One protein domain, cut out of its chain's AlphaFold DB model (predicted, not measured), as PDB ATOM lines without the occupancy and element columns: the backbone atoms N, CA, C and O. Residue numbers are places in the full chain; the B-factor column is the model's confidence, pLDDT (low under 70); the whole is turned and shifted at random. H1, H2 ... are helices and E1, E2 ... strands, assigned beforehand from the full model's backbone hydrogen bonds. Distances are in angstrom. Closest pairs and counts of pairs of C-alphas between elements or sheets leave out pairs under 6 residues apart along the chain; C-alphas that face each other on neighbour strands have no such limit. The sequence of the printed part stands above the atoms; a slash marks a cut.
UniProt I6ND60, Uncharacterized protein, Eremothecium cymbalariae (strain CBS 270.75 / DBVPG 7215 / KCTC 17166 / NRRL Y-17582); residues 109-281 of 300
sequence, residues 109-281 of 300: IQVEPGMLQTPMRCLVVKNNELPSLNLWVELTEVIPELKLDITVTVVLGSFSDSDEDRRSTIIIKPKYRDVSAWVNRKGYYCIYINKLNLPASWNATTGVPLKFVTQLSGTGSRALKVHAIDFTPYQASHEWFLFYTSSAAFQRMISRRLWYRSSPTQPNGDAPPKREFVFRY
ATOM      1  N   ILE A 109     -71.574 -70.178 -56.121       77.19
ATOM      2  CA  ILE A 109     -70.842 -71.410 -56.387       77.19
ATOM      3  C   ILE A 109     -71.458 -72.485 -55.516       77.19
ATOM      4  O   ILE A 109     -71.391 -72.386 -54.295       77.19
ATOM      5  N   GLN A 110     -72.036 -73.520 -56.118       77.12
ATOM      6  CA  GLN A 110     -72.447 -74.689 -55.351       77.12
ATOM      7  C   GLN A 110     -71.203 -75.449 -54.899       77.12
ATOM      8  O   GLN A 110     -70.338 -75.754 -55.712       77.12
ATOM      9  N   VAL A 111     -71.119 -75.735 -53.606       75.19
ATOM     10  CA  VAL A 111     -70.013 -76.466 -53.001       75.19
ATOM     11  C   VAL A 111     -70.473 -77.882 -52.706       75.19
ATOM     12  O   VAL A 111     -71.481 -78.096 -52.039       75.19
ATOM     13  N   GLU A 112     -69.696 -78.847 -53.179       66.31
ATOM     14  CA  GLU A 112     -69.812 -80.234 -52.751       66.31
ATOM     15  C   GLU A 112     -68.785 -80.495 -51.642       66.31
ATOM     16  O   GLU A 112     -67.605 -80.156 -51.808       66.31
ATOM     17  N   PRO A 113     -69.195 -81.079 -50.500       57.50
ATOM     18  CA  PRO A 113     -68.275 -81.395 -49.415       57.50
ATOM     19  C   PRO A 113     -67.097 -82.252 -49.899       57.50
ATOM     20  O   PRO A 113     -67.289 -83.326 -50.461       57.50
ATOM     21  N   GLY A 114     -65.868 -81.785 -49.659       53.12
ATOM     22  CA  GLY A 114     -64.641 -82.525 -49.984       53.12
ATOM     23  C   GLY A 114     -64.178 -82.449 -51.443       53.12
ATOM     24  O   GLY A 114     -63.124 -83.000 -51.752       53.12
ATOM     25  N   MET A 115     -64.898 -81.747 -52.324       54.59
ATOM     26  CA  MET A 115     -64.503 -81.572 -53.726       54.59
ATOM     27  C   MET A 115     -63.874 -80.198 -53.971       54.59
ATOM     28  O   MET A 115     -64.413 -79.154 -53.591       54.59
ATOM     29  N   LEU A 116     -62.725 -80.206 -54.650       54.22
ATOM     30  CA  LEU A 116     -62.077 -79.003 -55.166       54.22
ATOM     31  C   LEU A 116     -62.987 -78.354 -56.214       54.22
ATOM     32  O   LEU A 116     -63.273 -78.946 -57.252       54.22
ATOM     33  N   GLN A 117     -63.422 -77.126 -55.935       63.38
ATOM     34  CA  GLN A 117     -64.376 -76.418 -56.783       63.38
ATOM     35  C   GLN A 117     -63.782 -76.038 -58.141       63.38
ATOM     36  O   GLN A 117     -62.581 -75.767 -58.253       63.38
ATOM     37  N   THR A 118     -64.631 -76.010 -59.171       59.03
ATOM     38  CA  THR A 118     -64.253 -75.482 -60.486       59.03
ATOM     39  C   THR A 118     -63.856 -74.013 -60.322       59.03
ATOM     40  O   THR A 118     -64.573 -73.282 -59.632       59.03
ATOM     41  N   PRO A 119     -62.729 -73.565 -60.903       60.12
ATOM     42  CA  PRO A 119     -62.340 -72.166 -60.840       60.12
ATOM     43  C   PRO A 119     -63.461 -71.255 -61.333       60.12
ATOM     44  O   PRO A 119     -63.981 -71.452 -62.430       60.12
ATOM     45  N   MET A 120     -63.815 -70.252 -60.536       65.56
ATOM     46  CA  MET A 120     -64.745 -69.206 -60.947       65.56
ATOM     47  C   MET A 120     -63.956 -67.942 -61.246       65.56
ATOM     48  O   MET A 120     -63.134 -67.516 -60.439       65.56
ATOM     49  N   ARG A 121     -64.235 -67.304 -62.381       66.19
ATOM     50  CA  ARG A 121     -63.801 -65.926 -62.607       66.19
ATOM     51  C   ARG A 121     -64.754 -65.001 -61.871       66.19
ATOM     52  O   ARG A 121     -65.919 -64.902 -62.244       66.19
ATOM     53  N   CYS A 122     -64.263 -64.350 -60.824       66.31
ATOM     54  CA  CYS A 122     -64.994 -63.266 -60.188       66.31
ATOM     55  C   CYS A 122     -64.478 -61.940 -60.743       66.31
ATOM     56  O   CYS A 122     -63.267 -61.702 -60.802       66.31
ATOM     57  N   LEU A 123     -65.403 -61.091 -61.181       63.47
ATOM     58  CA  LEU A 123     -65.070 -59.753 -61.636       63.47
ATOM     59  C   LEU A 123     -64.776 -58.884 -60.415       63.47
ATOM     60  O   LEU A 123     -65.617 -58.713 -59.532       63.47
ATOM     61  N   VAL A 124     -63.551 -58.370 -60.362       60.34
ATOM     62  CA  VAL A 124     -63.134 -57.407 -59.348       60.34
ATOM     63  C   VAL A 124     -63.624 -56.050 -59.811       60.34
ATOM     64  O   VAL A 124     -63.242 -55.591 -60.883       60.34
ATOM     65  N   VAL A 125     -64.505 -55.441 -59.025       55.72
ATOM     66  CA  VAL A 125     -65.224 -54.251 -59.485       55.72
ATOM     67  C   VAL A 125     -64.549 -52.966 -59.016       55.72
ATOM     68  O   VAL A 125     -64.665 -51.985 -59.722       55.72
ATOM     69  N   LYS A 126     -63.838 -52.933 -57.873       60.03
ATOM     70  CA  LYS A 126     -63.208 -51.690 -57.377       60.03
ATOM     71  C   LYS A 126     -62.135 -51.939 -56.312       60.03
ATOM     72  O   LYS A 126     -62.352 -52.746 -55.415       60.03
ATOM     73  N   ASN A 127     -61.011 -51.215 -56.355       63.16
ATOM     74  CA  ASN A 127     -59.972 -51.179 -55.302       63.16
ATOM     75  C   ASN A 127     -59.452 -52.549 -54.811       63.16
ATOM     76  O   ASN A 127     -59.135 -52.693 -53.632       63.16
ATOM     77  N   ASN A 128     -59.370 -53.563 -55.679       67.44
ATOM     78  CA  ASN A 128     -59.003 -54.931 -55.284       67.44
ATOM     79  C   ASN A 128     -59.941 -55.556 -54.223       67.44
ATOM     80  O   ASN A 128     -59.586 -56.550 -53.586       67.44
ATOM     81  N   GLU A 129     -61.149 -55.015 -54.047       69.38
ATOM     82  CA  GLU A 129     -62.191 -55.603 -53.211       69.38
ATOM     83  C   GLU A 129     -63.090 -56.501 -54.061       69.38
ATOM     84  O   GLU A 129     -63.642 -56.095 -55.089       69.38
ATOM     85  N   LEU A 130     -63.265 -57.738 -53.606       70.12
ATOM     86  CA  LEU A 130     -64.309 -58.621 -54.103       70.12
ATOM     87  C   LEU A 130     -65.624 -58.363 -53.350       70.12
ATOM     88  O   LEU A 130     -65.600 -57.888 -52.205       70.12
ATOM     89  N   PRO A 131     -66.782 -58.681 -53.960       69.56
ATOM     90  CA  PRO A 131     -68.065 -58.537 -53.284       69.56
ATOM     91  C   PRO A 131     -68.123 -59.362 -51.986       69.56
ATOM     92  O   PRO A 131     -67.344 -60.292 -51.774       69.56
ATOM     93  N   SER A 132     -69.058 -59.004 -51.103       76.19
ATOM     94  CA  SER A 132     -69.293 -59.670 -49.816       76.19
ATOM     95  C   SER A 132     -69.338 -61.193 -49.940       76.19
ATOM     96  O   SER A 132     -70.182 -61.709 -50.661       76.19
ATOM     97  N   LEU A 133     -68.481 -61.907 -49.207       83.12
ATOM     98  CA  LEU A 133     -68.451 -63.366 -49.211       83.12
ATOM     99  C   LEU A 133     -69.436 -63.930 -48.187       83.12
ATOM    100  O   LEU A 133     -69.302 -63.696 -46.981       83.12
ATOM    101  N   ASN A 134     -70.361 -64.749 -48.668       85.56
ATOM    102  CA  ASN A 134     -71.349 -65.440 -47.854       85.56
ATOM    103  C   ASN A 134     -71.227 -66.953 -48.022       85.56
ATOM    104  O   ASN A 134     -70.850 -67.449 -49.086       85.56
ATOM    105  N   LEU A 135     -71.572 -67.686 -46.967       87.25
ATOM    106  CA  LEU A 135     -71.547 -69.140 -46.945       87.25
ATOM    107  C   LEU A 135     -72.933 -69.696 -46.647       87.25
ATOM    108  O   LEU A 135     -73.512 -69.432 -45.595       87.25
ATOM    109  N   TRP A 136     -73.428 -70.526 -47.553       88.94
ATOM    110  CA  TRP A 136     -74.640 -71.297 -47.357       88.94
ATOM    111  C   TRP A 136     -74.329 -72.618 -46.681       88.94
ATOM    112  O   TRP A 136     -73.575 -73.439 -47.212       88.94
ATOM    113  N   VAL A 137     -74.953 -72.833 -45.528       89.00
ATOM    114  CA  VAL A 137     -74.856 -74.067 -44.756       89.00
ATOM    115  C   VAL A 137     -76.241 -74.627 -44.454       89.00
ATOM    116  O   VAL A 137     -77.188 -73.887 -44.207       89.00
ATOM    117  N   GLU A 138     -76.369 -75.944 -44.461       91.25
ATOM    118  CA  GLU A 138     -77.563 -76.652 -44.008       91.25
ATOM    119  C   GLU A 138     -77.309 -77.212 -42.615       91.25
ATOM    120  O   GLU A 138     -76.358 -77.966 -42.424       91.25
ATOM    121  N   LEU A 139     -78.188 -76.887 -41.670       90.50
ATOM    122  CA  LEU A 139     -78.257 -77.539 -40.371       90.50
ATOM    123  C   LEU A 139     -79.162 -78.771 -40.461       90.50
ATOM    124  O   LEU A 139     -80.389 -78.651 -40.529       90.50
ATOM    125  N   THR A 140     -78.559 -79.958 -40.425       90.75
ATOM    126  CA  THR A 140     -79.272 -81.243 -40.499       90.75
ATOM    127  C   THR A 140     -79.808 -81.703 -39.143       90.75
ATOM    128  O   THR A 140     -80.779 -82.466 -39.065       90.75
ATOM    129  N   GLU A 141     -79.200 -81.227 -38.058       90.12
ATOM    130  CA  GLU A 141     -79.540 -81.573 -36.680       90.12
ATOM    131  C   GLU A 141     -79.357 -80.365 -35.756       90.12
ATOM    132  O   GLU A 141     -78.408 -79.605 -35.915       90.12
ATOM    133  N   VAL A 142     -80.278 -80.166 -34.808       87.62
ATOM    134  CA  VAL A 142     -80.186 -79.059 -33.846       87.62
ATOM    135  C   VAL A 142     -79.221 -79.457 -32.738       87.62
ATOM    136  O   VAL A 142     -79.435 -80.467 -32.075       87.62
ATOM    137  N   ILE A 143     -78.181 -78.651 -32.533       86.19
ATOM    138  CA  ILE A 143     -77.128 -78.914 -31.551       86.19
ATOM    139  C   ILE A 143     -77.153 -77.815 -30.480       86.19
ATOM    140  O   ILE A 143     -76.930 -76.648 -30.816       86.19
ATOM    141  N   PRO A 144     -77.403 -78.154 -29.201       80.25
ATOM    142  CA  PRO A 144     -77.177 -77.231 -28.095       80.25
ATOM    143  C   PRO A 144     -75.713 -76.764 -28.095       80.25
ATOM    144  O   PRO A 144     -74.814 -77.576 -28.296       80.25
ATOM    145  N   GLU A 145     -75.471 -75.466 -27.894       84.06
ATOM    146  CA  GLU A 145     -74.114 -74.880 -27.850       84.06
ATOM    147  C   GLU A 145     -73.303 -74.991 -29.159       84.06
ATOM    148  O   GLU A 145     -72.075 -75.116 -29.146       84.06
ATOM    149  N   LEU A 146     -73.980 -74.924 -30.311       83.19
ATOM    150  CA  LEU A 146     -73.332 -74.863 -31.624       83.19
ATOM    151  C   LEU A 146     -72.287 -73.728 -31.701       83.19
ATOM    152  O   LEU A 146     -72.629 -72.541 -31.713       83.19
ATOM    153  N   LYS A 147     -71.011 -74.112 -31.821       84.38
ATOM    154  CA  LYS A 147     -69.867 -73.203 -31.984       84.38
ATOM    155  C   LYS A 147     -69.160 -73.513 -33.290       84.38
ATOM    156  O   LYS A 147     -68.664 -74.622 -33.484       84.38
ATOM    157  N   LEU A 148     -69.108 -72.520 -34.166       77.81
ATOM    158  CA  LEU A 148     -68.617 -72.652 -35.527       77.81
ATOM    159  C   LEU A 148     -67.281 -71.959 -35.699       77.81
ATOM    160  O   LEU A 148     -67.172 -70.736 -35.626       77.81
ATOM    161  N   ASP A 149     -66.282 -72.764 -36.029       80.81
ATOM    162  CA  ASP A 149     -65.045 -72.291 -36.621       80.81
ATOM    163  C   ASP A 149     -65.096 -72.635 -38.109       80.81
ATOM    164  O   ASP A 149     -64.823 -73.763 -38.523       80.81
ATOM    165  N   ILE A 150     -65.504 -71.655 -38.913       78.25
ATOM    166  CA  ILE A 150     -65.541 -71.767 -40.371       78.25
ATOM    167  C   ILE A 150     -64.249 -71.172 -40.911       78.25
ATOM    168  O   ILE A 150     -63.906 -70.031 -40.612       78.25
ATOM    169  N   THR A 151     -63.531 -71.944 -41.713       80.56
ATOM    170  CA  THR A 151     -62.384 -71.449 -42.466       80.56
ATOM    171  C   THR A 151     -62.693 -71.569 -43.946       80.56
ATOM    172  O   THR A 151     -62.932 -72.666 -44.448       80.56
ATOM    173  N   VAL A 152     -62.702 -70.435 -44.643       77.69
ATOM    174  CA  VAL A 152     -62.767 -70.398 -46.103       77.69
ATOM    175  C   VAL A 152     -61.387 -70.033 -46.621       77.69
ATOM    176  O   VAL A 152     -60.889 -68.937 -46.372       77.69
ATOM    177  N   THR A 153     -60.775 -70.969 -47.329       79.44
ATOM    178  CA  THR A 153     -59.501 -70.787 -48.009       79.44
ATOM    179  C   THR A 153     -59.780 -70.447 -49.465       79.44
ATOM    180  O   THR A 153     -60.395 -71.235 -50.185       79.44
ATOM    181  N   VAL A 154     -59.331 -69.273 -49.893       77.62
ATOM    182  CA  VAL A 154     -59.446 -68.799 -51.273       77.62
ATOM    183  C   VAL A 154     -58.078 -68.877 -51.922       77.62
ATOM    184  O   VAL A 154     -57.131 -68.252 -51.450       77.62
ATOM    185  N   VAL A 155     -57.978 -69.652 -52.993       77.56
ATOM    186  CA  VAL A 155     -56.781 -69.754 -53.826       77.56
ATOM    187  C   VAL A 155     -56.988 -68.869 -55.049       77.56
ATOM    188  O   VAL A 155     -57.950 -69.058 -55.794       77.56
ATOM    189  N   LEU A 156     -56.093 -67.904 -55.234       76.38
ATOM    190  CA  LEU A 156     -56.007 -67.037 -56.409       76.38
ATOM    191  C   LEU A 156     -54.957 -67.624 -57.352       76.38
ATOM    192  O   LEU A 156     -53.867 -67.934 -56.874       76.38
ATOM    193  N   GLY A 157     -55.222 -67.779 -58.650       71.12
ATOM    194  CA  GLY A 157     -54.192 -68.291 -59.567       71.12
ATOM    195  C   GLY A 157     -54.678 -68.595 -60.980       71.12
ATOM    196  O   GLY A 157     -55.840 -68.941 -61.173       71.12
ATOM    197  N   SER A 158     -53.774 -68.546 -61.966       65.00
ATOM    198  CA  SER A 158     -54.010 -69.283 -63.213       65.00
ATOM    199  C   SER A 158     -54.068 -70.767 -62.861       65.00
ATOM    200  O   SER A 158     -53.129 -71.309 -62.283       65.00
ATOM    201  N   PHE A 159     -55.190 -71.423 -63.147       65.50
ATOM    202  CA  PHE A 159     -55.358 -72.855 -62.882       65.50
ATOM    203  C   PHE A 159     -54.950 -73.716 -64.087       65.50
ATOM    204  O   PHE A 159     -55.426 -74.839 -64.217       65.50
ATOM    205  N   SER A 160     -54.095 -73.193 -64.973       62.75
ATOM    206  CA  SER A 160     -53.398 -73.998 -65.977       62.75
ATOM    207  C   SER A 160     -52.321 -74.854 -65.309       62.75
ATOM    208  O   SER A 160     -51.640 -74.388 -64.394       62.75
ATOM    209  N   ASP A 161     -52.133 -76.084 -65.794       52.19
ATOM    210  CA  ASP A 161     -51.220 -77.087 -65.213       52.19
ATOM    211  C   ASP A 161     -49.739 -76.649 -65.140       52.19
ATOM    212  O   ASP A 161     -48.933 -77.315 -64.498       52.19
ATOM    213  N   SER A 162     -49.366 -75.523 -65.758       54.66
ATOM    214  CA  SER A 162     -47.995 -75.002 -65.814       54.66
ATOM    215  C   SER A 162     -47.668 -73.853 -64.844       54.66
ATOM    216  O   SER A 162     -46.506 -73.473 -64.777       54.66
ATOM    217  N   ASP A 163     -48.642 -73.282 -64.118       51.97
ATOM    218  CA  ASP A 163     -48.471 -72.026 -63.350       51.97
ATOM    219  C   ASP A 163     -48.778 -72.191 -61.842       51.97
ATOM    220  O   ASP A 163     -49.618 -71.498 -61.261       51.97
ATOM    221  N   GLU A 164     -48.094 -73.116 -61.159       55.59
ATOM    222  CA  GLU A 164     -48.218 -73.237 -59.693       55.59
ATOM    223  C   GLU A 164     -47.626 -72.031 -58.935       55.59
ATOM    224  O   GLU A 164     -48.119 -71.683 -57.858       55.59
ATOM    225  N   ASP A 165     -46.649 -71.335 -59.523       53.56
ATOM    226  CA  ASP A 165     -45.844 -70.293 -58.864       53.56
ATOM    227  C   ASP A 165     -46.591 -68.983 -58.560       53.56
ATOM    228  O   ASP A 165     -46.093 -68.136 -57.818       53.56
ATOM    229  N   ARG A 166     -47.806 -68.788 -59.092       60.69
ATOM    230  CA  ARG A 166     -48.608 -67.568 -58.859       60.69
ATOM    231  C   ARG A 166     -49.786 -67.768 -57.912       60.69
ATOM    232  O   ARG A 166     -50.679 -66.923 -57.862       60.69
ATOM    233  N   ARG A 167     -49.813 -68.861 -57.143       71.12
ATOM    234  CA  ARG A 167     -50.924 -69.131 -56.224       71.12
ATOM    235  C   ARG A 167     -50.812 -68.315 -54.941       71.12
ATOM    236  O   ARG A 167     -49.869 -68.457 -54.173       71.12
ATOM    237  N   SER A 168     -51.807 -67.473 -54.680       73.38
ATOM    238  CA  SER A 168     -51.950 -66.772 -53.396       73.38
ATOM    239  C   SER A 168     -53.094 -67.387 -52.601       73.38
ATOM    240  O   SER A 168     -54.142 -67.684 -53.168       73.38
ATOM    241  N   THR A 169     -52.902 -67.575 -51.295       78.25
ATOM    242  CA  THR A 169     -53.920 -68.163 -50.415       78.25
ATOM    243  C   THR A 169     -54.415 -67.131 -49.414       78.25
ATOM    244  O   THR A 169     -53.618 -66.529 -48.698       78.25
ATOM    245  N   ILE A 170     -55.732 -66.956 -49.333       77.94
ATOM    246  CA  ILE A 170     -56.388 -66.088 -48.355       77.94
ATOM    247  C   ILE A 170     -57.236 -66.950 -47.432       77.94
ATOM    248  O   ILE A 170     -58.066 -67.730 -47.892       77.94
ATOM    249  N   ILE A 171     -57.034 -66.800 -46.124       80.44
ATOM    250  CA  ILE A 171     -57.801 -67.497 -45.091       80.44
ATOM    251  C   ILE A 171     -58.797 -66.514 -44.493       80.44
ATOM    252  O   ILE A 171     -58.408 -65.509 -43.897       80.44
ATOM    253  N   ILE A 172     -60.081 -66.828 -44.616       77.38
ATOM    254  CA  ILE A 172     -61.172 -65.988 -44.130       77.38
ATOM    255  C   ILE A 172     -61.921 -66.747 -43.039       77.38
ATOM    256  O   ILE A 172     -62.267 -67.920 -43.197       77.38
ATOM    257  N   LYS A 173     -62.164 -66.059 -41.923       77.94
ATOM    258  CA  LYS A 173     -62.912 -66.572 -40.773       77.94
ATOM    259  C   LYS A 173     -64.149 -65.701 -40.537       77.94
ATOM    260  O   LYS A 173     -64.066 -64.491 -40.760       77.94
ATOM    261  N   PRO A 174     -65.276 -66.280 -40.095       74.31
ATOM    262  CA  PRO A 174     -66.487 -65.529 -39.807       74.31
ATOM    263  C   PRO A 174     -66.270 -64.589 -38.619       74.31
ATOM    264  O   PRO A 174     -65.513 -64.894 -37.693       74.31
ATOM    265  N   LYS A 175     -66.986 -63.458 -38.633       71.88
ATOM    266  CA  LYS A 175     -66.962 -62.450 -37.558       71.88
ATOM    267  C   LYS A 175     -67.454 -63.013 -36.214       71.88
ATOM    268  O   LYS A 175     -66.930 -62.624 -35.174       71.88
ATOM    269  N   TYR A 176     -68.406 -63.953 -36.226       72.62
ATOM    270  CA  TYR A 176     -68.971 -64.570 -35.019       72.62
ATOM    271  C   TYR A 176     -68.826 -66.094 -35.049       72.62
ATOM    272  O   TYR A 176     -69.091 -66.728 -36.069       72.62
ATOM    273  N   ARG A 177     -68.409 -66.663 -33.912       76.31
ATOM    274  CA  ARG A 177     -68.189 -68.110 -33.737       76.31
ATOM    275  C   ARG A 177     -69.322 -68.804 -32.994       76.31
ATOM    276  O   ARG A 177     -69.688 -69.920 -33.340       76.31
ATOM    277  N   ASP A 178     -69.872 -68.164 -31.968       80.12
ATOM    278  CA  ASP A 178     -71.036 -68.695 -31.263       80.12
ATOM    279  C   ASP A 178     -72.303 -68.234 -31.981       80.12
ATOM    280  O   ASP A 178     -72.599 -67.041 -32.033       80.12
ATOM    281  N   VAL A 179     -73.010 -69.185 -32.586       78.44
ATOM    282  CA  VAL A 179     -74.268 -68.934 -33.302       78.44
ATOM    283  C   VAL A 179     -75.412 -69.768 -32.729       78.44
ATOM    284  O   VAL A 179     -76.499 -69.811 -33.306       78.44
ATOM    285  N   SER A 180     -75.180 -70.429 -31.594       79.12
ATOM    286  CA  SER A 180     -76.105 -71.377 -30.970       79.12
ATOM    287  C   SER A 180     -77.469 -70.757 -30.661       79.12
ATOM    288  O   SER A 180     -78.506 -71.367 -30.916       79.12
ATOM    289  N   ALA A 181     -77.482 -69.499 -30.214       77.50
ATOM    290  CA  ALA A 181     -78.701 -68.743 -29.938       77.50
ATOM    291  C   ALA A 181     -79.539 -68.432 -31.195       77.50
ATOM    292  O   ALA A 181     -80.724 -68.111 -31.090       77.50
ATOM    293  N   TRP A 182     -78.940 -68.502 -32.387       77.44
ATOM    294  CA  TRP A 182     -79.575 -68.111 -33.651       77.44
ATOM    295  C   TRP A 182     -79.862 -69.295 -34.578       77.44
ATOM    296  O   TRP A 182     -80.786 -69.224 -35.389       77.44
ATOM    297  N   VAL A 183     -79.105 -70.384 -34.445       83.19
ATOM    298  CA  VAL A 183     -79.194 -71.597 -35.268       83.19
ATOM    299  C   VAL A 183     -79.888 -72.699 -34.463       83.19
ATOM    300  O   VAL A 183     -79.281 -73.665 -34.016       83.19
ATOM    301  N   ASN A 184     -81.191 -72.523 -34.236       83.00
ATOM    302  CA  ASN A 184     -81.986 -73.366 -33.330       83.00
ATOM    303  C   ASN A 184     -83.009 -74.273 -34.038       83.00
ATOM    304  O   ASN A 184     -83.772 -74.984 -33.386       83.00
ATOM    305  N   ARG A 185     -83.034 -74.265 -35.375       86.69
ATOM    306  CA  ARG A 185     -83.938 -75.091 -36.185       86.69
ATOM    307  C   ARG A 185     -83.251 -75.653 -37.419       86.69
ATOM    308  O   ARG A 185     -82.330 -75.046 -37.960       86.69
ATOM    309  N   LYS A 186     -83.727 -76.797 -37.906       89.75
ATOM    310  CA  LYS A 186     -83.215 -77.397 -39.145       89.75
ATOM    311  C   LYS A 186     -83.538 -76.523 -40.360       89.75
ATOM    312  O   LYS A 186     -84.594 -75.885 -40.416       89.75
ATOM    313  N   GLY A 187     -82.644 -76.527 -41.343       88.94
ATOM    314  CA  GLY A 187     -82.809 -75.809 -42.607       88.94
ATOM    315  C   GLY A 187     -81.532 -75.121 -43.062       88.94
ATOM    316  O   GLY A 187     -80.441 -75.488 -42.634       88.94
ATOM    317  N   TYR A 188     -81.676 -74.135 -43.943       88.69
ATOM    318  CA  TYR A 188     -80.546 -73.485 -44.594       88.69
ATOM    319  C   TYR A 188     -80.283 -72.124 -43.977       88.69
ATOM    320  O   TYR A 188     -81.206 -71.363 -43.689       88.69
ATOM    321  N   TYR A 189     -79.008 -71.820 -43.812       87.44
ATOM    322  CA  TYR A 189     -78.516 -70.585 -43.247       87.44
ATOM    323  C   TYR A 189     -77.493 -69.976 -44.192       87.44
ATOM    324  O   TYR A 189     -76.600 -70.671 -44.675       87.44
ATOM    325  N   CYS A 190     -77.616 -68.679 -44.437       86.88
ATOM    326  CA  CYS A 190     -76.600 -67.893 -45.116       86.88
ATOM    327  C   CYS A 190     -75.832 -67.107 -44.061       86.88
ATOM    328  O   CYS A 190     -76.430 -66.328 -43.317       86.88
ATOM    329  N   ILE A 191     -74.529 -67.348 -43.976       85.75
ATOM    330  CA  ILE A 191     -73.628 -66.718 -43.016       85.75
ATOM    331  C   ILE A 191     -72.787 -65.696 -43.769       85.75
ATOM    332  O   ILE A 191     -72.048 -66.060 -44.686       85.75
ATOM    333  N   TYR A 192     -72.859 -64.436 -43.359       84.12
ATOM    334  CA  TYR A 192     -71.922 -63.416 -43.805       84.12
ATOM    335  C   TYR A 192     -70.544 -63.707 -43.204       84.12
ATOM    336  O   TYR A 192     -70.379 -63.754 -41.981       84.12
ATOM    337  N   ILE A 193     -69.549 -63.925 -44.063       82.19
ATOM    338  CA  ILE A 193     -68.188 -64.226 -43.624       82.19
ATOM    339  C   ILE A 193     -67.412 -62.922 -43.475       82.19
ATOM    340  O   ILE A 193     -67.130 -62.501 -42.351       82.19
ATOM    341  N   ASN A 194     -67.058 -62.296 -44.598       77.75
ATOM    342  CA  ASN A 194     -66.405 -60.992 -44.655       77.75
ATOM    343  C   ASN A 194     -66.325 -60.487 -46.107       77.75
ATOM    344  O   ASN A 194     -66.582 -61.232 -47.050       77.75
ATOM    345  N   LYS A 195     -65.888 -59.241 -46.302       77.75
ATOM    346  CA  LYS A 195     -65.331 -58.811 -47.587       77.75
ATOM    347  C   LYS A 195     -63.998 -59.508 -47.847       77.75
ATOM    348  O   LYS A 195     -63.240 -59.780 -46.913       77.75
ATOM    349  N   LEU A 196     -63.706 -59.766 -49.116       77.06
ATOM    350  CA  LEU A 196     -62.443 -60.354 -49.536       77.06
ATOM    351  C   LEU A 196     -61.567 -59.284 -50.190       77.06
ATOM    352  O   LEU A 196     -61.871 -58.802 -51.278       77.06
ATOM    353  N   ASN A 197     -60.474 -58.934 -49.512       78.00
ATOM    354  CA  ASN A 197     -59.469 -58.011 -50.028       78.00
ATOM    355  C   ASN A 197     -58.394 -58.812 -50.756       78.00
ATOM    356  O   ASN A 197     -57.746 -59.674 -50.155       78.00
ATOM    357  N   LEU A 198     -58.212 -58.537 -52.041       75.06
ATOM    358  CA  LEU A 198     -57.152 -59.156 -52.820       75.06
ATOM    359  C   LEU A 198     -55.798 -58.505 -52.485       75.06
ATOM    360  O   LEU A 198     -55.743 -57.305 -52.199       75.06
ATOM    361  N   PRO A 199     -54.690 -59.268 -52.512       74.75
ATOM    362  CA  PRO A 199     -53.358 -58.716 -52.314       74.75
ATOM    363  C   PRO A 199     -53.055 -57.638 -53.357       74.75
ATOM    364  O   PRO A 199     -53.433 -57.773 -54.517       74.75
ATOM    365  N   ALA A 200     -52.300 -56.605 -52.976       73.06
ATOM    366  CA  ALA A 200     -51.924 -55.514 -53.883       73.06
ATOM    367  C   ALA A 200     -51.158 -55.983 -55.136       73.06
ATOM    368  O   ALA A 200     -51.159 -55.294 -56.149       73.06
ATOM    369  N   SER A 201     -50.520 -57.158 -55.080       67.94
ATOM    370  CA  SER A 201     -49.817 -57.780 -56.208       67.94
ATOM    371  C   SER A 201     -50.741 -58.300 -57.314       67.94
ATOM    372  O   SER A 201     -50.265 -58.617 -58.403       67.94
ATOM    373  N   TRP A 202     -52.045 -58.405 -57.053       66.75
ATOM    374  CA  TRP A 202     -53.038 -58.821 -58.032       66.75
ATOM    375  C   TRP A 202     -53.667 -57.588 -58.685       66.75
ATOM    376  O   TRP A 202     -54.508 -56.919 -58.089       66.75
ATOM    377  N   ASN A 203     -53.266 -57.293 -59.926       59.44
ATOM    378  CA  ASN A 203     -53.928 -56.279 -60.745       59.44
ATOM    379  C   ASN A 203     -55.263 -56.836 -61.255       59.44
ATOM    380  O   ASN A 203     -55.307 -57.776 -62.045       59.44
ATOM    381  N   ALA A 204     -56.350 -56.235 -60.782       55.38
ATOM    382  CA  ALA A 204     -57.747 -56.623 -60.973       55.38
ATOM    383  C   ALA A 204     -58.295 -56.570 -62.418       55.38
ATOM    384  O   ALA A 204     -59.484 -56.809 -62.625       55.38
ATOM    385  N   THR A 205     -57.471 -56.262 -63.419       54.69
ATOM    386  CA  THR A 205     -57.929 -55.803 -64.740       54.69
ATOM    387  C   THR A 205     -58.505 -56.885 -65.655       54.69
ATOM    388  O   THR A 205     -58.924 -56.557 -66.752       54.69
ATOM    389  N   THR A 206     -58.541 -58.163 -65.271       54.69
ATOM    390  CA  THR A 206     -59.073 -59.241 -66.141       54.69
ATOM    391  C   THR A 206     -60.008 -60.222 -65.427       54.69
ATOM    392  O   THR A 206     -60.337 -61.286 -65.953       54.69
ATOM    393  N   GLY A 207     -60.479 -59.862 -64.226       63.66
ATOM    394  CA  GLY A 207     -61.185 -60.789 -63.345       63.66
ATOM    395  C   GLY A 207     -60.231 -61.825 -62.748       63.66
ATOM    396  O   GLY A 207     -59.281 -62.285 -63.380       63.66
ATOM    397  N   VAL A 208     -60.459 -62.192 -61.489       67.88
ATOM    398  CA  VAL A 208     -59.551 -63.098 -60.784       67.88
ATOM    399  C   VAL A 208     -60.156 -64.496 -60.778       67.88
ATOM    400  O   VAL A 208     -61.275 -64.670 -60.288       67.88
ATOM    401  N   PRO A 209     -59.466 -65.506 -61.332       73.00
ATOM    402  CA  PRO A 209     -59.847 -66.891 -61.123       73.00
ATOM    403  C   PRO A 209     -59.653 -67.257 -59.644       73.00
ATOM    404  O   PRO A 209     -58.553 -67.170 -59.094       73.00
ATOM    405  N   LEU A 210     -60.744 -67.676 -59.008       75.38
ATOM    406  CA  LEU A 210     -60.820 -68.052 -57.602       75.38
ATOM    407  C   LEU A 210     -61.168 -69.531 -57.475       75.38
ATOM    408  O   LEU A 210     -62.059 -70.038 -58.163       75.38
ATOM    409  N   LYS A 211     -60.518 -70.205 -56.529       77.00
ATOM    410  CA  LYS A 211     -60.898 -71.539 -56.067       77.00
ATOM    411  C   LYS A 211     -61.103 -71.514 -54.566       77.00
ATOM    412  O   LYS A 211     -60.343 -70.877 -53.842       77.00
ATOM    413  N   PHE A 212     -62.115 -72.232 -54.106       77.81
ATOM    414  CA  PHE A 212     -62.513 -72.223 -52.707       77.81
ATOM    415  C   PHE A 212     -62.360 -73.603 -52.089       77.81
ATOM    416  O   PHE A 212     -62.740 -74.613 -52.683       77.81
ATOM    417  N   VAL A 213     -61.834 -73.618 -50.869       78.69
ATOM    418  CA  VAL A 213     -61.819 -74.780 -49.987       78.69
ATOM    419  C   VAL A 213     -62.430 -74.350 -48.663       78.69
ATOM    420  O   VAL A 213     -61.953 -73.421 -48.019       78.69
ATOM    421  N   THR A 214     -63.512 -75.009 -48.267       79.12
ATOM    422  CA  THR A 214     -64.225 -74.704 -47.026       79.12
ATOM    423  C   THR A 214     -63.973 -75.797 -46.004       79.12
ATOM    424  O   THR A 214     -64.213 -76.971 -46.285       79.12
ATOM    425  N   GLN A 215     -63.551 -75.411 -44.806       83.06
ATOM    426  CA  GLN A 215     -63.377 -76.308 -43.673       83.06
ATOM    427  C   GLN A 215     -64.268 -75.852 -42.519       83.06
ATOM    428  O   GLN A 215     -64.220 -74.695 -42.100       83.06
ATOM    429  N   LEU A 216     -65.082 -76.777 -42.011       81.94
ATOM    430  CA  LEU A 216     -65.895 -76.584 -40.815       81.94
ATOM    431  C   LEU A 216     -65.262 -77.339 -39.650       81.94
ATOM    432  O   LEU A 216     -64.976 -78.531 -39.751       81.94
ATOM    433  N   SER A 217     -65.075 -76.646 -38.535       84.19
ATOM    434  CA  SER A 217     -64.642 -77.219 -37.262       84.19
ATOM    435  C   SER A 217     -65.447 -76.630 -36.100       84.19
ATOM    436  O   SER A 217     -66.270 -75.733 -36.290       84.19
ATOM    437  N   GLY A 218     -65.230 -77.154 -34.894       84.62
ATOM    438  CA  GLY A 218     -65.952 -76.743 -33.687       84.62
ATOM    439  C   GLY A 218     -67.082 -77.697 -33.285       84.62
ATOM    440  O   GLY A 218     -67.301 -78.749 -33.905       84.62
ATOM    441  N   THR A 219     -67.779 -77.334 -32.207       85.81
ATOM    442  CA  THR A 219     -68.860 -78.123 -31.603       85.81
ATOM    443  C   THR A 219     -70.068 -78.154 -32.529       85.81
ATOM    444  O   THR A 219     -70.557 -77.108 -32.939       85.81
ATOM    445  N   GLY A 220     -70.558 -79.352 -32.856       81.94
ATOM    446  CA  GLY A 220     -71.718 -79.530 -33.738       81.94
ATOM    447  C   GLY A 220     -71.430 -79.340 -35.230       81.94
ATOM    448  O   GLY A 220     -72.351 -79.424 -36.035       81.94
ATOM    449  N   SER A 221     -70.166 -79.163 -35.631       83.62
ATOM    450  CA  SER A 221     -69.769 -78.979 -37.040       83.62
ATOM    451  C   SER A 221     -70.238 -80.105 -37.974       83.62
ATOM    452  O   SER A 221     -70.556 -79.847 -39.129       83.62
ATOM    453  N   ARG A 222     -70.370 -81.342 -37.470       86.31
ATOM    454  CA  ARG A 222     -70.904 -82.496 -38.224       86.31
ATOM    455  C   ARG A 222     -72.382 -82.367 -38.603       86.31
ATOM    456  O   ARG A 222     -72.813 -83.016 -39.550       86.31
ATOM    457  N   ALA A 223     -73.145 -81.556 -37.872       87.56
ATOM    458  CA  ALA A 223     -74.544 -81.272 -38.170       87.56
ATOM    459  C   ALA A 223     -74.711 -80.181 -39.239       87.56
ATOM    460  O   ALA A 223     -75.840 -79.844 -39.592       87.56
ATOM    461  N   LEU A 224     -73.606 -79.618 -39.741       87.19
ATOM    462  CA  LEU A 224     -73.604 -78.601 -40.777       87.19
ATOM    463  C   LEU A 224     -72.984 -79.114 -42.067       87.19
ATOM    464  O   LEU A 224     -71.899 -79.693 -42.081       87.19
ATOM    465  N   LYS A 225     -73.660 -78.827 -43.174       88.00
ATOM    466  CA  LYS A 225     -73.168 -79.114 -44.520       88.00
ATOM    467  C   LYS A 225     -73.028 -77.816 -45.289       88.00
ATOM    468  O   LYS A 225     -73.999 -77.079 -45.408       88.00
ATOM    469  N   VAL A 226     -71.837 -77.533 -45.809       86.38
ATOM    470  CA  VAL A 226     -71.642 -76.413 -46.738       86.38
ATOM    471  C   VAL A 226     -72.279 -76.774 -48.075       86.38
ATOM    472  O   VAL A 226     -72.020 -77.855 -48.595       86.38
ATOM    473  N   HIS A 227     -73.090 -75.868 -48.616       85.50
ATOM    474  CA  HIS A 227     -73.795 -76.059 -49.885       85.50
ATOM    475  C   HIS A 227     -73.408 -75.053 -50.952       85.50
ATOM    476  O   HIS A 227     -73.455 -75.386 -52.132       85.50
ATOM    477  N   ALA A 228     -73.075 -73.819 -50.580       85.56
ATOM    478  CA  ALA A 228     -72.691 -72.821 -51.565       85.56
ATOM    479  C   ALA A 228     -71.860 -71.684 -50.975       85.56
ATOM    480  O   ALA A 228     -71.967 -71.357 -49.795       85.56
ATOM    481  N   ILE A 229     -71.075 -71.055 -51.837       84.88
ATOM    482  CA  ILE A 229     -70.471 -69.746 -51.618       84.88
ATOM    483  C   ILE A 229     -71.249 -68.744 -52.450       84.88
ATOM    484  O   ILE A 229     -71.620 -69.029 -53.584       84.88
ATOM    485  N   ASP A 230     -71.520 -67.582 -51.886       83.44
ATOM    486  CA  ASP A 230     -72.424 -66.611 -52.472       83.44
ATOM    487  C   ASP A 230     -71.866 -65.204 -52.296       83.44
ATOM    488  O   ASP A 230     -71.604 -64.780 -51.176       83.44
ATOM    489  N   PHE A 231     -71.697 -64.482 -53.397       79.25
ATOM    490  CA  PHE A 231     -71.159 -63.125 -53.407       79.25
ATOM    491  C   PHE A 231     -72.237 -62.046 -53.501       79.25
ATOM    492  O   PHE A 231     -71.924 -60.866 -53.662       79.25
ATOM    493  N   THR A 232     -73.520 -62.416 -53.431       75.81
ATOM    494  CA  THR A 232     -74.596 -61.429 -53.480       75.81
ATOM    495  C   THR A 232     -74.486 -60.474 -52.294       75.81
ATOM    496  O   THR A 232     -74.504 -60.901 -51.134       75.81
ATOM    497  N   PRO A 233     -74.455 -59.159 -52.552       69.00
ATOM    498  CA  PRO A 233     -74.475 -58.167 -51.486       69.00
ATOM    499  C   PRO A 233     -75.916 -57.952 -51.017       69.00
ATOM    500  O   PRO A 233     -76.570 -56.983 -51.396       69.00
ATOM    501  N   TYR A 234     -76.431 -58.877 -50.198       71.38
ATOM    502  CA  TYR A 234     -77.817 -58.848 -49.710       71.38
ATOM    503  C   TYR A 234     -78.206 -57.505 -49.074       71.38
ATOM    504  O   TYR A 234     -79.339 -57.059 -49.239       71.38
ATOM    505  N   GLN A 235     -77.261 -56.832 -48.404       65.38
ATOM    506  CA  GLN A 235     -77.431 -55.478 -47.880       65.38
ATOM    507  C   GLN A 235     -76.172 -54.643 -48.132       65.38
ATOM    508  O   GLN A 235     -75.100 -54.942 -47.616       65.38
ATOM    509  N   ALA A 236     -76.301 -53.571 -48.918       56.41
ATOM    510  CA  ALA A 236     -75.190 -52.655 -49.194       56.41
ATOM    511  C   ALA A 236     -75.026 -51.552 -48.130       56.41
ATOM    512  O   ALA A 236     -74.005 -50.861 -48.103       56.41
ATOM    513  N   SER A 237     -76.060 -51.296 -47.326       58.12
ATOM    514  CA  SER A 237     -76.130 -50.180 -46.368       58.12
ATOM    515  C   SER A 237     -76.154 -50.607 -44.899       58.12
ATOM    516  O   SER A 237     -76.016 -49.747 -44.040       58.12
ATOM    517  N   HIS A 238     -76.305 -51.900 -44.604       61.28
ATOM    518  CA  HIS A 238     -76.484 -52.401 -43.243       61.28
ATOM    519  C   HIS A 238     -75.608 -53.634 -43.001       61.28
ATOM    520  O   HIS A 238     -75.457 -54.478 -43.888       61.28
ATOM    521  N   GLU A 239     -75.027 -53.735 -41.802       63.22
ATOM    522  CA  GLU A 239     -74.324 -54.949 -41.379       63.22
ATOM    523  C   GLU A 239     -75.340 -56.063 -41.131       63.22
ATOM    524  O   GLU A 239     -76.240 -55.896 -40.320       63.22
ATOM    525  N   TRP A 240     -75.170 -57.222 -41.757       73.31
ATOM    526  CA  TRP A 240     -75.937 -58.422 -41.432       73.31
ATOM    527  C   TRP A 240     -74.976 -59.570 -41.144       73.31
ATOM    528  O   TRP A 240     -73.824 -59.556 -41.581       73.31
ATOM    529  N   PHE A 241     -75.438 -60.555 -40.376       74.12
ATOM    530  CA  PHE A 241     -74.610 -61.703 -40.019       74.12
ATOM    531  C   PHE A 241     -75.174 -63.032 -40.519       74.12
ATOM    532  O   PHE A 241     -74.446 -63.844 -41.082       74.12
ATOM    533  N   LEU A 242     -76.464 -63.264 -40.299       80.12
ATOM    534  CA  LEU A 242     -77.086 -64.558 -40.537       80.12
ATOM    535  C   LEU A 242     -78.522 -64.365 -40.997       80.12
ATOM    536  O   LEU A 242     -79.248 -63.553 -40.412       80.12
ATOM    537  N   PHE A 243     -78.949 -65.168 -41.967       81.50
ATOM    538  CA  PHE A 243     -80.371 -65.385 -42.194       81.50
ATOM    539  C   PHE A 243     -80.710 -66.847 -42.475       81.50
ATOM    540  O   PHE A 243     -79.889 -67.614 -42.974       81.50
ATOM    541  N   TYR A 244     -81.944 -67.215 -42.135       83.25
ATOM    542  CA  TYR A 244     -82.511 -68.549 -42.316       83.25
ATOM    543  C   TYR A 244     -83.412 -68.618 -43.550       83.25
ATOM    544  O   TYR A 244     -84.082 -67.647 -43.894       83.25
ATOM    545  N   THR A 245     -83.496 -69.793 -44.167       79.56
ATOM    546  CA  THR A 245     -84.520 -70.116 -45.158       79.56
ATOM    547  C   THR A 245     -84.893 -71.602 -45.121       79.56
ATOM    548  O   THR A 245     -84.107 -72.472 -44.737       79.56
ATOM    549  N   SER A 246     -86.112 -71.908 -45.571       79.38
ATOM    550  CA  SER A 246     -86.563 -73.286 -45.783       79.38
ATOM    551  C   SER A 246     -85.868 -73.934 -46.988       79.38
ATOM    552  O   SER A 246     -85.391 -73.242 -47.892       79.38
ATOM    553  N   SER A 247     -85.872 -75.271 -47.037       80.75
ATOM    554  CA  SER A 247     -85.298 -76.044 -48.149       80.75
ATOM    555  C   SER A 247     -85.901 -75.664 -49.505       80.75
ATOM    556  O   SER A 247     -85.181 -75.312 -50.437       80.75
ATOM    557  N   ALA A 248     -87.232 -75.603 -49.600       74.94
ATOM    558  CA  ALA A 248     -87.915 -75.260 -50.846       74.94
ATOM    559  C   ALA A 248     -87.626 -73.823 -51.328       74.94
ATOM    560  O   ALA A 248     -87.686 -73.542 -52.527       74.94
ATOM    561  N   ALA A 249     -87.351 -72.883 -50.417       74.25
ATOM    562  CA  ALA A 249     -86.929 -71.532 -50.783       74.25
ATOM    563  C   ALA A 249     -85.453 -71.486 -51.199       74.25
ATOM    564  O   ALA A 249     -85.140 -70.867 -52.215       74.25
ATOM    565  N   PHE A 250     -84.573 -72.194 -50.481       81.00
ATOM    566  CA  PHE A 250     -83.161 -72.329 -50.843       81.00
ATOM    567  C   PHE A 250     -82.997 -72.905 -52.251       81.00
ATOM    568  O   PHE A 250     -82.373 -72.276 -53.100       81.00
ATOM    569  N   GLN A 251     -83.637 -74.041 -52.541       77.75
ATOM    570  CA  GLN A 251     -83.540 -74.699 -53.848       77.75
ATOM    571  C   GLN A 251     -84.032 -73.796 -54.985       77.75
ATOM    572  O   GLN A 251     -83.393 -73.698 -56.032       77.75
ATOM    573  N   ARG A 252     -85.132 -73.059 -54.778       73.00
ATOM    574  CA  ARG A 252     -85.627 -72.074 -55.757       73.00
ATOM    575  C   ARG A 252     -84.663 -70.913 -55.975       73.00
ATOM    576  O   ARG A 252     -84.512 -70.458 -57.104       73.00
ATOM    577  N   MET A 253     -84.036 -70.416 -54.917       76.62
ATOM    578  CA  MET A 253     -83.064 -69.331 -55.019       76.62
ATOM    579  C   MET A 253     -81.790 -69.803 -55.733       76.62
ATOM    580  O   MET A 253     -81.369 -69.169 -56.694       76.62
ATOM    581  N   ILE A 254     -81.208 -70.925 -55.308       74.50
ATOM    582  CA  ILE A 254     -79.976 -71.471 -55.886       74.50
ATOM    583  C   ILE A 254     -80.173 -71.853 -57.354       74.50
ATOM    584  O   ILE A 254     -79.384 -71.436 -58.194       74.50
ATOM    585  N   SER A 255     -81.258 -72.555 -57.702       71.25
ATOM    586  CA  SER A 255     -81.542 -72.930 -59.100       71.25
ATOM    587  C   SER A 255     -81.660 -71.720 -60.030       71.25
ATOM    588  O   SER A 255     -81.118 -71.737 -61.131       71.25
ATOM    589  N   ARG A 256     -82.298 -70.633 -59.577       68.56
ATOM    590  CA  ARG A 256     -82.380 -69.376 -60.342       68.56
ATOM    591  C   ARG A 256     -81.027 -68.691 -60.522       68.56
ATOM    592  O   ARG A 256     -80.849 -67.968 -61.496       68.56
ATOM    593  N   ARG A 257     -80.104 -68.880 -59.577       73.31
ATOM    594  CA  ARG A 257     -78.816 -68.177 -59.537       73.31
ATOM    595  C   ARG A 257     -77.667 -68.967 -60.158       73.31
ATOM    596  O   ARG A 257     -76.693 -68.355 -60.567       73.31
ATOM    597  N   LEU A 258     -77.794 -70.288 -60.275       68.38
ATOM    598  CA  LEU A 258     -76.767 -71.141 -60.873       68.38
ATOM    599  C   LEU A 258     -76.827 -71.229 -62.402       68.38
ATOM    600  O   LEU A 258     -75.876 -71.764 -62.953       68.38
ATOM    601  N   TRP A 259     -77.894 -70.734 -63.053       57.06
ATOM    602  CA  TRP A 259     -78.171 -70.591 -64.508       57.06
ATOM    603  C   TRP A 259     -77.868 -71.783 -65.459       57.06
ATOM    604  O   TRP A 259     -78.496 -71.882 -66.507       57.06
ATOM    605  N   TYR A 260     -76.986 -72.730 -65.126       45.53
ATOM    606  CA  TYR A 260     -76.291 -73.592 -66.086       45.53
ATOM    607  C   TYR A 260     -76.363 -75.101 -65.821       45.53
ATOM    608  O   TYR A 260     -75.854 -75.863 -66.637       45.53
ATOM    609  N   ARG A 261     -76.949 -75.582 -64.715       41.91
ATOM    610  CA  ARG A 261     -76.841 -77.022 -64.374       41.91
ATOM    611  C   ARG A 261     -78.134 -77.799 -64.197       41.91
ATOM    612  O   ARG A 261     -78.072 -79.021 -64.090       41.91
ATOM    613  N   SER A 262     -79.305 -77.170 -64.209       35.53
ATOM    614  CA  SER A 262     -80.556 -77.930 -64.117       35.53
ATOM    615  C   SER A 262     -81.726 -77.129 -64.662       35.53
ATOM    616  O   SER A 262     -81.972 -76.009 -64.220       35.53
ATOM    617  N   SER A 263     -82.488 -77.735 -65.572       35.06
ATOM    618  CA  SER A 263     -83.877 -77.332 -65.775       35.06
ATOM    619  C   SER A 263     -84.581 -77.475 -64.420       35.06
ATOM    620  O   SER A 263     -84.467 -78.543 -63.812       35.06
ATOM    621  N   PRO A 264     -85.229 -76.429 -63.879       40.62
ATOM    622  CA  PRO A 264     -85.870 -76.531 -62.584       40.62
ATOM    623  C   PRO A 264     -87.086 -77.441 -62.744       40.62
ATOM    624  O   PRO A 264     -88.148 -77.005 -63.189       40.62
ATOM    625  N   THR A 265     -86.956 -78.712 -62.367       40.62
ATOM    626  CA  THR A 265     -88.115 -79.496 -61.956       40.62
ATOM    627  C   THR A 265     -88.675 -78.790 -60.730       40.62
ATOM    628  O   THR A 265     -88.162 -78.915 -59.620       40.62
ATOM    629  N   GLN A 266     -89.683 -77.943 -60.943       43.91
ATOM    630  CA  GLN A 266     -90.434 -77.372 -59.837       43.91
ATOM    631  C   GLN A 266     -91.027 -78.545 -59.046       43.91
ATOM    632  O   GLN A 266     -91.721 -79.372 -59.642       43.91
ATOM    633  N   PRO A 267     -90.776 -78.652 -57.730       40.72
ATOM    634  CA  PRO A 267     -91.555 -79.548 -56.897       40.72
ATOM    635  C   PRO A 267     -93.003 -79.051 -56.947       40.72
ATOM    636  O   PRO A 267     -93.321 -77.978 -56.429       40.72
ATOM    637  N   ASN A 268     -93.863 -79.787 -57.647       34.19
ATOM    638  CA  ASN A 268     -95.299 -79.542 -57.647       34.19
ATOM    639  C   ASN A 268     -95.835 -79.757 -56.225       34.19
ATOM    640  O   ASN A 268     -95.604 -80.812 -55.642       34.19
ATOM    641  N   GLY A 269     -96.599 -78.795 -55.704       41.69
ATOM    642  CA  GLY A 269     -97.516 -79.034 -54.582       41.69
ATOM    643  C   GLY A 269     -97.145 -78.441 -53.223       41.69
ATOM    644  O   GLY A 269     -97.982 -78.484 -52.325       41.69
ATOM    645  N   ASP A 270     -95.972 -77.832 -53.052       40.84
ATOM    646  CA  ASP A 270     -95.669 -77.166 -51.783       40.84
ATOM    647  C   ASP A 270     -96.317 -75.779 -51.719       40.84
ATOM    648  O   ASP A 270     -96.176 -74.960 -52.636       40.84
ATOM    649  N   ALA A 271     -96.994 -75.503 -50.597       44.59
ATOM    650  CA  ALA A 271     -97.452 -74.170 -50.209       44.59
ATOM    651  C   ALA A 271     -96.357 -73.116 -50.485       44.59
ATOM    652  O   ALA A 271     -95.162 -73.447 -50.406       44.59
ATOM    653  N   PRO A 272     -96.713 -71.850 -50.810       46.88
ATOM    654  CA  PRO A 272     -95.719 -70.806 -51.030       46.88
ATOM    655  C   PRO A 272     -94.736 -70.850 -49.861       46.88
ATOM    656  O   PRO A 272     -95.173 -70.891 -48.708       46.88
ATOM    657  N   PRO A 273     -93.425 -70.971 -50.146       47.91
ATOM    658  CA  PRO A 273     -92.456 -71.276 -49.114       47.91
ATOM    659  C   PRO A 273     -92.626 -70.211 -48.050       47.91
ATOM    660  O   PRO A 273     -92.627 -69.027 -48.387       47.91
ATOM    661  N   LYS A 274     -92.793 -70.616 -46.791       43.50
ATOM    662  CA  LYS A 274     -92.767 -69.671 -45.682       43.50
ATOM    663  C   LYS A 274     -91.390 -69.001 -45.748       43.50
ATOM    664  O   LYS A 274     -90.373 -69.622 -45.430       43.50
ATOM    665  N   ARG A 275     -91.340 -67.799 -46.327       45.72
ATOM    666  CA  ARG A 275     -90.130 -66.995 -46.521       45.72
ATOM    667  C   ARG A 275     -89.811 -66.367 -45.176       45.72
ATOM    668  O   ARG A 275     -90.063 -65.195 -44.955       45.72
ATOM    669  N   GLU A 276     -89.350 -67.181 -44.239       47.00
ATOM    670  CA  GLU A 276     -89.020 -66.704 -42.904       47.00
ATOM    671  C   GLU A 276     -87.540 -66.340 -42.866       47.00
ATOM    672  O   GLU A 276     -86.707 -67.066 -42.328       47.00
ATOM    673  N   PHE A 277     -87.206 -65.223 -43.507       47.72
ATOM    674  CA  PHE A 277     -85.860 -64.678 -43.440       47.72
ATOM    675  C   PHE A 277     -85.656 -64.054 -42.062       47.72
ATOM    676  O   PHE A 277     -85.990 -62.899 -41.817       47.72
ATOM    677  N   VAL A 278     -85.141 -64.848 -41.126       47.50
ATOM    678  CA  VAL A 278     -84.790 -64.358 -39.791       47.50
ATOM    679  C   VAL A 278     -83.450 -63.650 -39.893       47.50
ATOM    680  O   VAL A 278     -82.408 -64.285 -39.767       47.50
ATOM    681  N   PHE A 279     -83.480 -62.347 -40.150       54.19
ATOM    682  CA  PHE A 279     -82.292 -61.507 -40.064       54.19
ATOM    683  C   PHE A 279     -81.932 -61.307 -38.597       54.19
ATOM    684  O   PHE A 279     -82.735 -60.819 -37.798       54.19
ATOM    685  N   ARG A 280     -80.716 -61.701 -38.226       54.06
ATOM    686  CA  ARG A 280     -80.159 -61.382 -36.912       54.06
ATOM    687  C   ARG A 280     -79.053 -60.354 -37.093       54.06
ATOM    688  O   ARG A 280     -78.000 -60.652 -37.654       54.06
ATOM    689  N   TYR A 281     -79.326 -59.148 -36.613       53.38
ATOM    690  CA  TYR A 281     -78.312 -58.131 -36.387       53.38
ATOM    691  C   TYR A 281     -77.693 -58.382 -35.018       53.38
ATOM    692  O   TYR A 281     -78.420 -58.715 -34.075       53.38
TER     693      TYR A 281
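AT A GLANCE: This is residues 109 to 281 of the 300 residues of an uncharacterized protein of Eremothecium cymbalariae (strain CBS 270.75 / DBVPG 7215 / KCTC 17166 / NRRL Y-17582) (UniProt I6ND60). Two strongly twisted sheets of four strands each, E1 E6 E3 E4 and E7 E2 E5 E8, are partly face to face as a sandwich, their strands crossed. The single helix H1 packs over one face of the sheet E7 E2 E5 E8, and a loose tail with no named element, residues 259 to 281, follows it. The printed part has 173 residues with eight named strands and then one named helix along the chain, E1 to E8 and H1; both sheets are antiparallel, in the orders E1 E6 E3 E4 and E7 E2 E5 E8. The class is mostly strand, with under half of the residues in named elements. The whole is compact, with a radius of gyration of the C-alphas of 16.9 A and spans of 49 by 38 by 34 A.

IN THESE COORDINATES: E1 is residues 120 to 122, with C-alpha 120 at (-64.745, -69.206, -60.947). E2, residues 129 to 139, is 30.1 A long from first to last C-alpha. E3 is residues 149 to 156, 22.4 A, and E4 is residues 168 to 172. E5, residues 187 to 197, measures 30.3 A, and E6, residues 208 to 217, 27.9 A. E7 is residues 224 to 230, 16.8 A, and E8 is residues 242 to 245. H1, residues 247 to 258, is 16.1 A long and ends with C-alpha 258 at (-76.767, -71.141, -60.873).

HOW THE PARTS SIT: E6 pairs with E1 over residues 208 to 210, with N 120 and O 210 3.0 A apart, and with E3 over residues 210 to 217, with N 153 and O 213 2.8 A apart. E3 and E4 form a hairpin, with N 154 and O 170 2.8 A apart. In the other sheet E7 and E2 have N 136 and O 228 at 2.8 A, E2 and E5 have N 135 and O 191 at 2.8 A, and E5 and E8 have N 190 and O 243 at 2.9 A. The parts of the sheets that face each other are 9.2 A centre to centre, their best planes 30 degrees apart and their strands at 42 degrees. Across the sandwich, the closest C-alphas of E4 and E5 are those of Ile 172 and Ile 193, 7.3 A apart. H1 makes two layers with the sheet E7 E2 E5 E8, a helix on one face of a sheet, at a height over the sheet of 10.1 A. It lies over E5 and only just over E2, on which 3 of its C-alphas fall, and runs along the strands at 16 degrees to E5 on the local plane. Its closest C-alpha to E5 is that of Ser 247, 6.1 A from that of Gly 187. In H1 every O i to N i+4 pair is within hydrogen-bond range.

THE WHOLE: The two C-alphas farthest apart, those of Asp 165 and Gly 269, are 52.6 A apart. The printed part has no cut. The links E3 to E4, E4 to E5 and E7 to E8 are long. The mean pLDDT of the printed part is 70.8, and 67 residues are under 70, among them residues 112 to 129 and 258 to 281.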